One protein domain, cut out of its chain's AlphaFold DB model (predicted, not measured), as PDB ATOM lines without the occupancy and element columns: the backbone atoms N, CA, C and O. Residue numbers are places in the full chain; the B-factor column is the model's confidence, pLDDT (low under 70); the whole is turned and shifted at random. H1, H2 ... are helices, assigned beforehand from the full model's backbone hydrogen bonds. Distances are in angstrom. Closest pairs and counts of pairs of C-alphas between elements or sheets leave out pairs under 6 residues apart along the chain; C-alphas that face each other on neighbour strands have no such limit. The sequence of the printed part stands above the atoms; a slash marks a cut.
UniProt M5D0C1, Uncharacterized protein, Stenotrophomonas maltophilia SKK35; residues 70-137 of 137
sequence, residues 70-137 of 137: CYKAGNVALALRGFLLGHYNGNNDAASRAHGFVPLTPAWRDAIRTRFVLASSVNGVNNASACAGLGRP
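This is residues 70 to 137 of the 137 residues of an uncharacterized protein of Stenotrophomonas maltophilia SKK35 (UniProt M5D0C1). Two helices, H1 and H3, run nearly antiparallel in a loose, elongated frame, meeting over a part of each; short H2 lies at one end of the length, in the turn between them, and the winding tail of residues 118 to 137 lies at the other. The printed part has 68 residues, with three named helices in the order H1, H2, H3 and no named strand. It is all helix by class, though under half of the residues are in named elements. It is only just loose, close to compact, with a radius of gyration of the C-alphas of 13.5 A and spans of 41 by 22 by 13 A.

H1, residues 74 to 87, begins at C-alpha 74 (1.224, 56.884, 83.193) and is 19.9 A long. H2 is residues 93 to 98, 8.7 A. H3, residues 106 to 117, is 15.0 A long and ends at C-alpha 117 (7.694, 63.717, 94.093).

H1 with residues 81 to 85 alone touches H3 with residues 113 to 117 alone, opposite ways at a shallow tilt of 8 degrees; the closest C-alphas, of Arg 81 and Val 117, are 5.7 A apart. H1 and H2 are close but not clearly touching, with the C-alphas of His 87 and Asp 93 closest at 7.9 A. H2 and H3 are apart. In H1, H2 and H3 every O i to N i+4 pair is within hydrogen-bond range.

The C-alphas of Ala 98 and Gly 133, the two farthest apart, are 41.3 A apart. The printed part has no cut, no link is long, and no printed residue is under 70 in pLDDT.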
ATOM      1  N   CYS A  70      -0.011  66.711  86.417       98.00
ATOM      2  CA  CYS A  70      -0.797  65.586  85.913       98.00
ATOM      3  C   CYS A  70      -0.419  65.248  84.466       98.00
ATOM      4  O   CYS A  70      -0.315  66.148  83.626       98.00
ATOM      5  N   TYR A  71      -0.283  63.958  84.155       97.81
ATOM      6  CA  TYR A  71       0.007  63.452  82.810       97.81
ATOM      7  C   TYR A  71      -0.918  62.280  82.493       97.81
ATOM      8  O   TYR A  71      -1.045  61.363  83.304       97.81
ATOM      9  N   LYS A  72      -1.535  62.282  81.304       97.50
ATOM     10  CA  LYS A  72      -2.423  61.185  80.882       97.50
ATOM     11  C   LYS A  72      -1.655  59.876  80.708       97.50
ATOM     12  O   LYS A  72      -2.131  58.812  81.092       97.50
ATOM     13  N   ALA A  73      -0.450  59.963  80.151       96.69
ATOM     14  CA  ALA A  73       0.432  58.825  79.960       96.69
ATOM     15  C   ALA A  73       1.131  58.442  81.282       96.69
ATOM     16  O   ALA A  73       2.054  59.116  81.746       96.69
ATOM     17  N   GLY A  74       0.703  57.332  81.894       93.56
ATOM     18  CA  GLY A  74       1.224  56.884  83.193       93.56
ATOM     19  C   GLY A  74       2.726  56.564  83.201       93.56
ATOM     20  O   GLY A  74       3.403  56.797  84.200       93.56
ATOM     21  N   ASN A  75       3.279  56.101  82.077       96.88
ATOM     22  CA  ASN A  75       4.718  55.877  81.913       96.88
ATOM     23  C   ASN A  75       5.527  57.188  81.936       96.88
ATOM     24  O   ASN A  75       6.606  57.214  82.524       96.88
ATOM     25  N   VAL A  76       5.001  58.280  81.366       97.19
ATOM     26  CA  VAL A  76       5.626  59.613  81.435       97.19
ATOM     27  C   VAL A  76       5.659  60.100  82.881       97.19
ATOM     28  O   VAL A  76       6.710  60.508  83.373       97.19
ATOM     29  N   ALA A  77       4.535  59.987  83.594       96.00
ATOM     30  CA  ALA A  77       4.468  60.331  85.012       96.00
ATOM     31  C   ALA A  77       5.473  59.526  85.853       96.00
ATOM     32  O   ALA A  77       6.168  60.094  86.696       96.00
ATOM     33  N   LEU A  78       5.578  58.213  85.620       96.38
ATOM     34  CA  LEU A  78       6.521  57.349  86.330       96.38
ATOM     35  C   LEU A  78       7.978  57.740  86.050       96.38
ATOM     36  O   LEU A  78       8.765  57.862  86.990       96.38
ATOM     37  N   ALA A  79       8.326  57.988  84.784       97.88
ATOM     38  CA  ALA A  79       9.665  58.419  84.393       97.88
ATOM     39  C   ALA A  79      10.038  59.767  85.030       97.88
ATOM     40  O   ALA A  79      11.122  59.898  85.597       97.88
ATOM     41  N   LEU A  80       9.120  60.742  85.018       97.38
ATOM     42  CA  LEU A  80       9.325  62.040  85.666       97.38
ATOM     43  C   LEU A  80       9.517  61.896  87.175       97.38
ATOM     44  O   LEU A  80      10.447  62.474  87.729       97.38
ATOM     45  N   ARG A  81       8.694  61.087  87.851       97.00
ATOM     46  CA  ARG A  81       8.868  60.815  89.285       97.00
ATOM     47  C   ARG A  81      10.225  60.179  89.576       97.00
ATOM     48  O   ARG A  81      10.865  60.574  90.543       97.00
ATOM     49  N   GLY A  82      10.675  59.238  88.744       97.88
ATOM     50  CA  GLY A  82      11.995  58.613  88.866       97.88
ATOM     51  C   GLY A  82      13.138  59.617  88.701       97.88
ATOM     52  O   GLY A  82      14.032  59.675  89.545       97.88
ATOM     53  N   PHE A  83      13.068  60.460  87.665       97.88
ATOM     54  CA  PHE A  83      14.025  61.545  87.443       97.88
ATOM     55  C   PHE A  83      14.081  62.505  88.638       97.88
ATOM     56  O   PHE A  83      15.162  62.733  89.185       97.88
ATOM     57  N   LEU A  84      12.931  63.032  89.075       98.06
ATOM     58  CA  LEU A  84      12.867  63.983  90.185       98.06
ATOM     59  C   LEU A  84      13.347  63.335  91.489       98.06
ATOM     60  O   LEU A  84      14.097  63.958  92.233       98.06
ATOM     61  N   LEU A  85      12.982  62.077  91.754       97.88
ATOM     62  CA  LEU A  85      13.453  61.353  92.933       97.88
ATOM     63  C   LEU A  85      14.979  61.225  92.937       97.88
ATOM     64  O   LEU A  85      15.604  61.535  93.943       97.88
ATOM     65  N   GLY A  86      15.587  60.822  91.820       97.88
ATOM     66  CA  GLY A  86      17.043  60.735  91.711       97.88
ATOM     67  C   GLY A  86      17.724  62.100  91.843       97.88
ATOM     68  O   GLY A  86      18.672  62.253  92.614       97.88
ATOM     69  N   HIS A  87      17.217  63.113  91.136       97.88
ATOM     70  CA  HIS A  87      17.774  64.466  91.161       97.88
ATOM     71  C   HIS A  87      17.720  65.076  92.569       97.88
ATOM     72  O   HIS A  87      18.748  65.498  93.094       97.88
ATOM     73  N   TYR A  88      16.566  65.020  93.241       97.88
ATOM     74  CA  TYR A  88      16.395  65.538  94.602       97.88
ATOM     75  C   TYR A  88      16.846  64.560  95.706       97.88
ATOM     76  O   TYR A  88      16.741  64.879  96.885       97.88
ATOM     77  N   ASN A  89      17.414  63.403  95.363       97.31
ATOM     78  CA  ASN A  89      18.238  62.604  96.280       97.31
ATOM     79  C   ASN A  89      19.731  62.957  96.172       97.31
ATOM     80  O   ASN A  89      20.532  62.505  96.984       97.31
ATOM     81  N   GLY A  90      20.105  63.841  95.239       96.62
ATOM     82  CA  GLY A  90      21.486  64.290  95.033       96.62
ATOM     83  C   GLY A  90      22.302  63.403  94.106       96.62
ATOM     84  O   GLY A  90      23.514  63.583  94.002       96.62
ATOM     85  N   ASN A  91      21.664  62.476  93.385       97.44
ATOM     86  CA  ASN A  91      22.364  61.583  92.454       97.44
ATOM     87  C   ASN A  91      23.105  62.364  91.355       97.44
ATOM     88  O   ASN A  91      24.060  61.860  90.776       97.44
ATOM     89  N   ASN A  92      22.670  63.598  91.083       96.50
ATOM     90  CA  ASN A  92      23.252  64.476  90.075       96.50
ATOM     91  C   ASN A  92      24.196  65.544  90.654       96.50
ATOM     92  O   ASN A  92      24.735  66.325  89.880       96.50
ATOM     93  N   ASP A  93      24.446  65.597  91.968       95.94
ATOM     94  CA  ASP A  93      25.227  66.686  92.584       95.94
ATOM     95  C   ASP A  93      26.662  66.753  92.038       95.94
ATOM     96  O   ASP A  93      27.185  67.833  91.759       95.94
ATOM     97  N   ALA A  94      27.297  65.592  91.841       96.25
ATOM     98  CA  ALA A  94      28.634  65.508  91.255       96.25
ATOM     99  C   ALA A  94      28.652  65.998  89.798       96.25
ATOM    100  O   ALA A  94      29.539  66.762  89.417       96.25
ATOM    101  N   ALA A  95      27.649  65.609  89.006       95.81
ATOM    102  CA  ALA A  95      27.503  66.064  87.628       95.81
ATOM    103  C   ALA A  95      27.247  67.578  87.568       95.81
ATOM    104  O   ALA A  95      27.915  68.276  86.812       95.81
ATOM    105  N   SER A  96      26.365  68.114  88.416       94.44
ATOM    106  CA  SER A  96      26.100  69.553  88.518       94.44
ATOM    107  C   SER A  96      27.384  70.346  88.769       94.44
ATOM    108  O   SER A  96      27.667  71.290  88.034       94.44
ATOM    109  N   ARG A  97      28.218  69.914  89.727       92.69
ATOM    110  CA  ARG A  97      29.520  70.551  89.996       92.69
ATOM    111  C   ARG A  97      30.477  70.448  88.812       92.69
ATOM    112  O   ARG A  97      31.122  71.434  88.468       92.69
ATOM    113  N   ALA A  98      30.545  69.288  88.155       92.75
ATOM    114  CA  ALA A  98      31.355  69.103  86.949       92.75
ATOM    115  C   ALA A  98      30.901  70.004  85.783       92.75
ATOM    116  O   ALA A  98      31.708  70.339  84.917       92.75
ATOM    117  N   HIS A  99      29.633  70.426  85.787       92.56
ATOM    118  CA  HIS A  99      29.047  71.383  84.849       92.56
ATOM    119  C   HIS A  99      29.115  72.852  85.316       92.56
ATOM    120  O   HIS A  99      28.591  73.726  84.632       92.56
ATOM    121  N   GLY A 100      29.792  73.147  86.433       90.44
ATOM    122  CA  GLY A 100      29.946  74.507  86.961       90.44
ATOM    123  C   GLY A 100      28.727  75.039  87.720       90.44
ATOM    124  O   GLY A 100      28.680  76.227  88.027       90.44
ATOM    125  N   PHE A 101      27.752  74.181  88.032       93.12
ATOM    126  CA  PHE A 101      26.589  74.524  88.846       93.12
ATOM    127  C   PHE A 101      26.806  74.202  90.323       93.12
ATOM    128  O   PHE A 101      27.630  73.367  90.705       93.12
ATOM    129  N   VAL A 102      25.984  74.835  91.154       93.06
ATOM    130  CA  VAL A 102      25.938  74.608  92.595       93.06
ATOM    131  C   VAL A 102      24.727  73.724  92.924       93.06
ATOM    132  O   VAL A 102      23.611  74.070  92.533       93.06
ATOM    133  N   PRO A 103      24.908  72.565  93.590       95.00
ATOM    134  CA  PRO A 103      23.790  71.721  94.006       95.00
ATOM    135  C   PRO A 103      22.840  72.413  94.990       95.00
ATOM    136  O   PRO A 103      23.259  73.229  95.811       95.00
ATOM    137  N   LEU A 104      21.563  72.029  94.956       95.06
ATOM    138  CA  LEU A 104      20.580  72.488  95.938       95.06
ATOM    139  C   LEU A 104      20.919  71.990  97.346       95.06
ATOM    140  O   LEU A 104      21.378  70.857  97.539       95.06
ATOM    141  N   THR A 105      20.595  72.810  98.347       93.94
ATOM    142  CA  THR A 105      20.760  72.426  99.752       93.94
ATOM    143  C   THR A 105      19.897  71.202 100.092       93.94
ATOM    144  O   THR A 105      18.863  70.970  99.451       93.94
ATOM    145  N   PRO A 106      20.271  70.407 101.113       95.06
ATOM    146  CA  PRO A 106      19.454  69.278 101.557       95.06
ATOM    147  C   PRO A 106      18.007  69.679 101.883       95.06
ATOM    148  O   PRO A 106      17.079  68.995 101.464       95.06
ATOM    149  N   ALA A 107      17.802  70.835 102.529       96.44
ATOM    150  CA  ALA A 107      16.471  71.337 102.872       96.44
ATOM    151  C   ALA A 107      15.597  71.591 101.629       96.44
ATOM    152  O   ALA A 107      14.432  71.192 101.601       96.44
ATOM    153  N   TRP A 108      16.158  72.203 100.581       97.69
ATOM    154  CA  TRP A 108      15.449  72.412  99.313       97.69
ATOM    155  C   TRP A 108      15.104  71.093  98.624       97.69
ATOM    156  O   TRP A 108      13.964  70.891  98.205       97.69
ATOM    157  N   ARG A 109      16.070  70.172  98.544       97.50
ATOM    158  CA  ARG A 109      15.863  68.846  97.951       97.50
ATOM    159  C   ARG A 109      14.756  68.067  98.667       97.50
ATOM    160  O   ARG A 109      13.865  67.522  98.014       97.50
ATOM    161  N   ASP A 110      14.758  68.083  99.995       97.88
ATOM    162  CA  ASP A 110      13.762  67.402 100.820       97.88
ATOM    163  C   ASP A 110      12.364  68.014 100.679       97.88
ATOM    164  O   ASP A 110      11.378  67.279 100.538       97.88
ATOM    165  N   ALA A 111      12.264  69.346 100.658       98.25
ATOM    166  CA  ALA A 111      11.000  70.049 100.464       98.25
ATOM    167  C   ALA A 111      10.375  69.731  99.095       98.25
ATOM    168  O   ALA A 111       9.189  69.392  99.016       98.25
ATOM    169  N   ILE A 112      11.179  69.761  98.025       98.12
ATOM    170  CA  ILE A 112      10.721  69.439  96.668       98.12
ATOM    171  C   ILE A 112      10.291  67.972  96.574       98.12
ATOM    172  O   ILE A 112       9.208  67.674  96.061       98.12
ATOM    173  N   ARG A 113      11.099  67.047  97.109       97.88
ATOM    174  CA  ARG A 113      10.788  65.611  97.106       97.88
ATOM    175  C   ARG A 113       9.466  65.334  97.816       97.88
ATOM    176  O   ARG A 113       8.593  64.666  97.260       97.88
ATOM    177  N   THR A 114       9.297  65.889  99.010       97.62
ATOM    178  CA  THR A 114       8.107  65.665  99.836       97.62
ATOM    179  C   THR A 114       6.851  66.218  99.171       97.62
ATOM    180  O   THR A 114       5.826  65.539  99.140       97.62
ATOM    181  N   ARG A 115       6.921  67.425  98.596       97.75
ATOM    182  CA  ARG A 115       5.748  68.080  98.013       97.75
ATOM    183  C   ARG A 115       5.386  67.555  96.631       97.75
ATOM    184  O   ARG A 115       4.209  67.293  96.396       97.75
ATOM    185  N   PHE A 116       6.356  67.432  95.730       97.94
ATOM    186  CA  PHE A 116       6.091  67.215  94.306       97.94
ATOM    187  C   PHE A 116       6.431  65.805  93.827       97.94
ATOM    188  O   PHE A 116       5.926  65.379  92.793       97.94
ATOM    189  N   VAL A 117       7.251  65.044  94.556       97.44
ATOM    190  CA  VAL A 117       7.694  63.717  94.093       97.44
ATOM    191  C   VAL A 117       6.924  62.591  94.766       97.44
ATOM    192  O   VAL A 117       6.588  61.617  94.101       97.44
ATOM    193  N   LEU A 118       6.592  62.673  96.054       94.44
ATOM    194  CA  LEU A 118       5.847  61.603  96.733       94.44
ATOM    195  C   LEU A 118       4.410  61.486  96.201       94.44
ATOM    196  O   LEU A 118       3.692  62.473  96.121       94.44
ATOM    197  N   ALA A 119       3.970  60.273  95.836       86.50
ATOM    198  CA  ALA A 119       2.614  60.039  95.308       86.50
ATOM    199  C   ALA A 119       1.531  60.299  96.358       86.50
ATOM    200  O   ALA A 119       0.418  60.679  96.011       86.50
ATOM    201  N   SER A 120       1.876  60.108  97.632       92.50
ATOM    202  CA  SER A 120       1.013  60.387  98.777       92.50
ATOM    203  C   SER A 120       0.769  61.880  98.999       92.50
ATOM    204  O   SER A 120      -0.225  62.239  99.623       92.50
ATOM    205  N   SER A 121       1.629  62.761  98.477       96.25
ATOM    206  CA  SER A 121       1.371  64.200  98.494       96.25
ATOM    207  C   SER A 121       0.272  64.539  97.494       96.25
ATOM    208  O   SER A 121       0.345  64.139  96.332       96.25
ATOM    209  N   VAL A 122      -0.703  65.352  97.910       96.38
ATOM    210  CA  VAL A 122      -1.750  65.882  97.018       96.38
ATOM    211  C   VAL A 122      -1.174  66.701  95.856       96.38
ATOM    212  O   VAL A 122      -1.776  66.753  94.793       96.38
ATOM    213  N   ASN A 123       0.017  67.286  96.033       96.31
ATOM    214  CA  ASN A 123       0.744  68.040  95.003       96.31
ATOM    215  C   ASN A 123       1.788  67.184  94.266       96.31
ATOM    216  O   ASN A 123       2.539  67.689  93.433       96.31
ATOM    217  N   GLY A 124       1.864  65.892  94.592       97.19
ATOM    218  CA  GLY A 124       2.767  64.956  93.950       97.19
ATOM    219  C   GLY A 124       2.436  64.796  92.471       97.19
ATOM    220  O   GLY A 124       1.260  64.774  92.091       97.19
ATOM    221  N   VAL A 125       3.470  64.637  91.641       97.69
ATOM    222  CA  VAL A 125       3.312  64.314  90.221       97.69
ATOM    223  C   VAL A 125       2.439  63.069  90.103       97.69
ATOM    224  O   VAL A 125       2.761  62.005  90.646       97.69
ATOM    225  N   ASN A 126       1.336  63.241  89.385       97.38
ATOM    226  CA  ASN A 126       0.300  62.259  89.117       97.38
ATOM    227  C   ASN A 126      -0.345  61.653  90.375       97.38
ATOM    228  O   ASN A 126      -0.659  60.464  90.399       97.38
ATOM    229  N   ASN A 127      -0.532  62.455  91.432       97.88
ATOM    230  CA  ASN A 127      -1.349  62.056  92.580       97.88
ATOM    231  C   ASN A 127      -2.741  61.588  92.115       97.88
ATOM    232  O   ASN A 127      -3.414  62.285  91.359       97.88
ATOM    233  N   ALA A 128      -3.180  60.421  92.592       96.06
ATOM    234  CA  ALA A 128      -4.378  59.755  92.081       96.06
ATOM    235  C   ALA A 128      -5.674  60.563  92.269       96.06
ATOM    236  O   ALA A 128      -6.551  60.502  91.414       96.06
ATOM    237  N   SER A 129      -5.788  61.318  93.365       96.69
ATOM    238  CA  SER A 129      -6.972  62.134  93.656       96.69
ATOM    239  C   SER A 129      -6.923  63.464  92.903       96.69
ATOM    240  O   SER A 129      -7.843  63.794  92.160       96.69
ATOM    241  N   ALA A 130      -5.810  64.195  93.016       97.00
ATOM    242  CA  ALA A 130      -5.661  65.510  92.392       97.00
ATOM    243  C   ALA A 130      -5.647  65.459  90.854       97.00
ATOM    244  O   ALA A 130      -6.040  66.426  90.209       97.00
ATOM    245  N   CYS A 131      -5.206  64.344  90.266       97.31
ATOM    246  CA  CYS A 131      -5.100  64.175  88.816       97.31
ATOM    247  C   CYS A 131      -6.191  63.283  88.208       97.31
ATOM    248  O   CYS A 131      -6.075  62.896  87.045       97.31
ATOM    249  N   ALA A 132      -7.251  62.944  88.949       96.62
ATOM    250  CA  ALA A 132      -8.326  62.093  88.444       96.62
ATOM    251  C   ALA A 132      -8.982  62.702  87.186       96.62
ATOM    252  O   ALA A 132      -9.611  63.754  87.244       96.62
ATOM    253  N   GLY A 133      -8.810  62.048  86.031       94.62
ATOM    254  CA  GLY A 133      -9.342  62.509  84.739       94.62
ATOM    255  C   GLY A 133      -8.631  63.729  84.132       94.62
ATOM    256  O   GLY A 133      -9.009  64.177  83.050       94.62
ATOM    257  N   LEU A 134      -7.591  64.252  84.788       97.00
ATOM    258  CA  LEU A 134      -6.805  65.395  84.333       97.00
ATOM    259  C   LEU A 134      -5.449  64.936  83.796       97.00
ATOM    260  O   LEU A 134      -4.938  63.873  84.139       97.00
ATOM    261  N   GLY A 135      -4.817  65.774  82.982       96.75
ATOM    262  CA  GLY A 135      -3.426  65.564  82.608       96.75
ATOM    263  C   GLY A 135      -3.056  66.162  81.271       96.75
ATOM    264  O   GLY A 135      -3.887  66.288  80.367       96.75
ATOM    265  N   ARG A 136      -1.773  66.503  81.151       96.88
ATOM    266  CA  ARG A 136      -1.163  66.849  79.870       96.88
ATOM    267  C   ARG A 136      -1.267  65.645  78.916       96.88
ATOM    268  O   ARG A 136      -1.161  64.511  79.406       96.88
ATOM    269  N   PRO A 137      -1.547  65.887  77.621       92.75
ATOM    270  CA  PRO A 137      -1.640  64.834  76.614       92.75
ATOM    271  C   PRO A 137      -0.326  64.066  76.468       92.75
ATOM    272  O   PRO A 137       0.745  64.677  76.691       92.75
TER     273      PRO A 137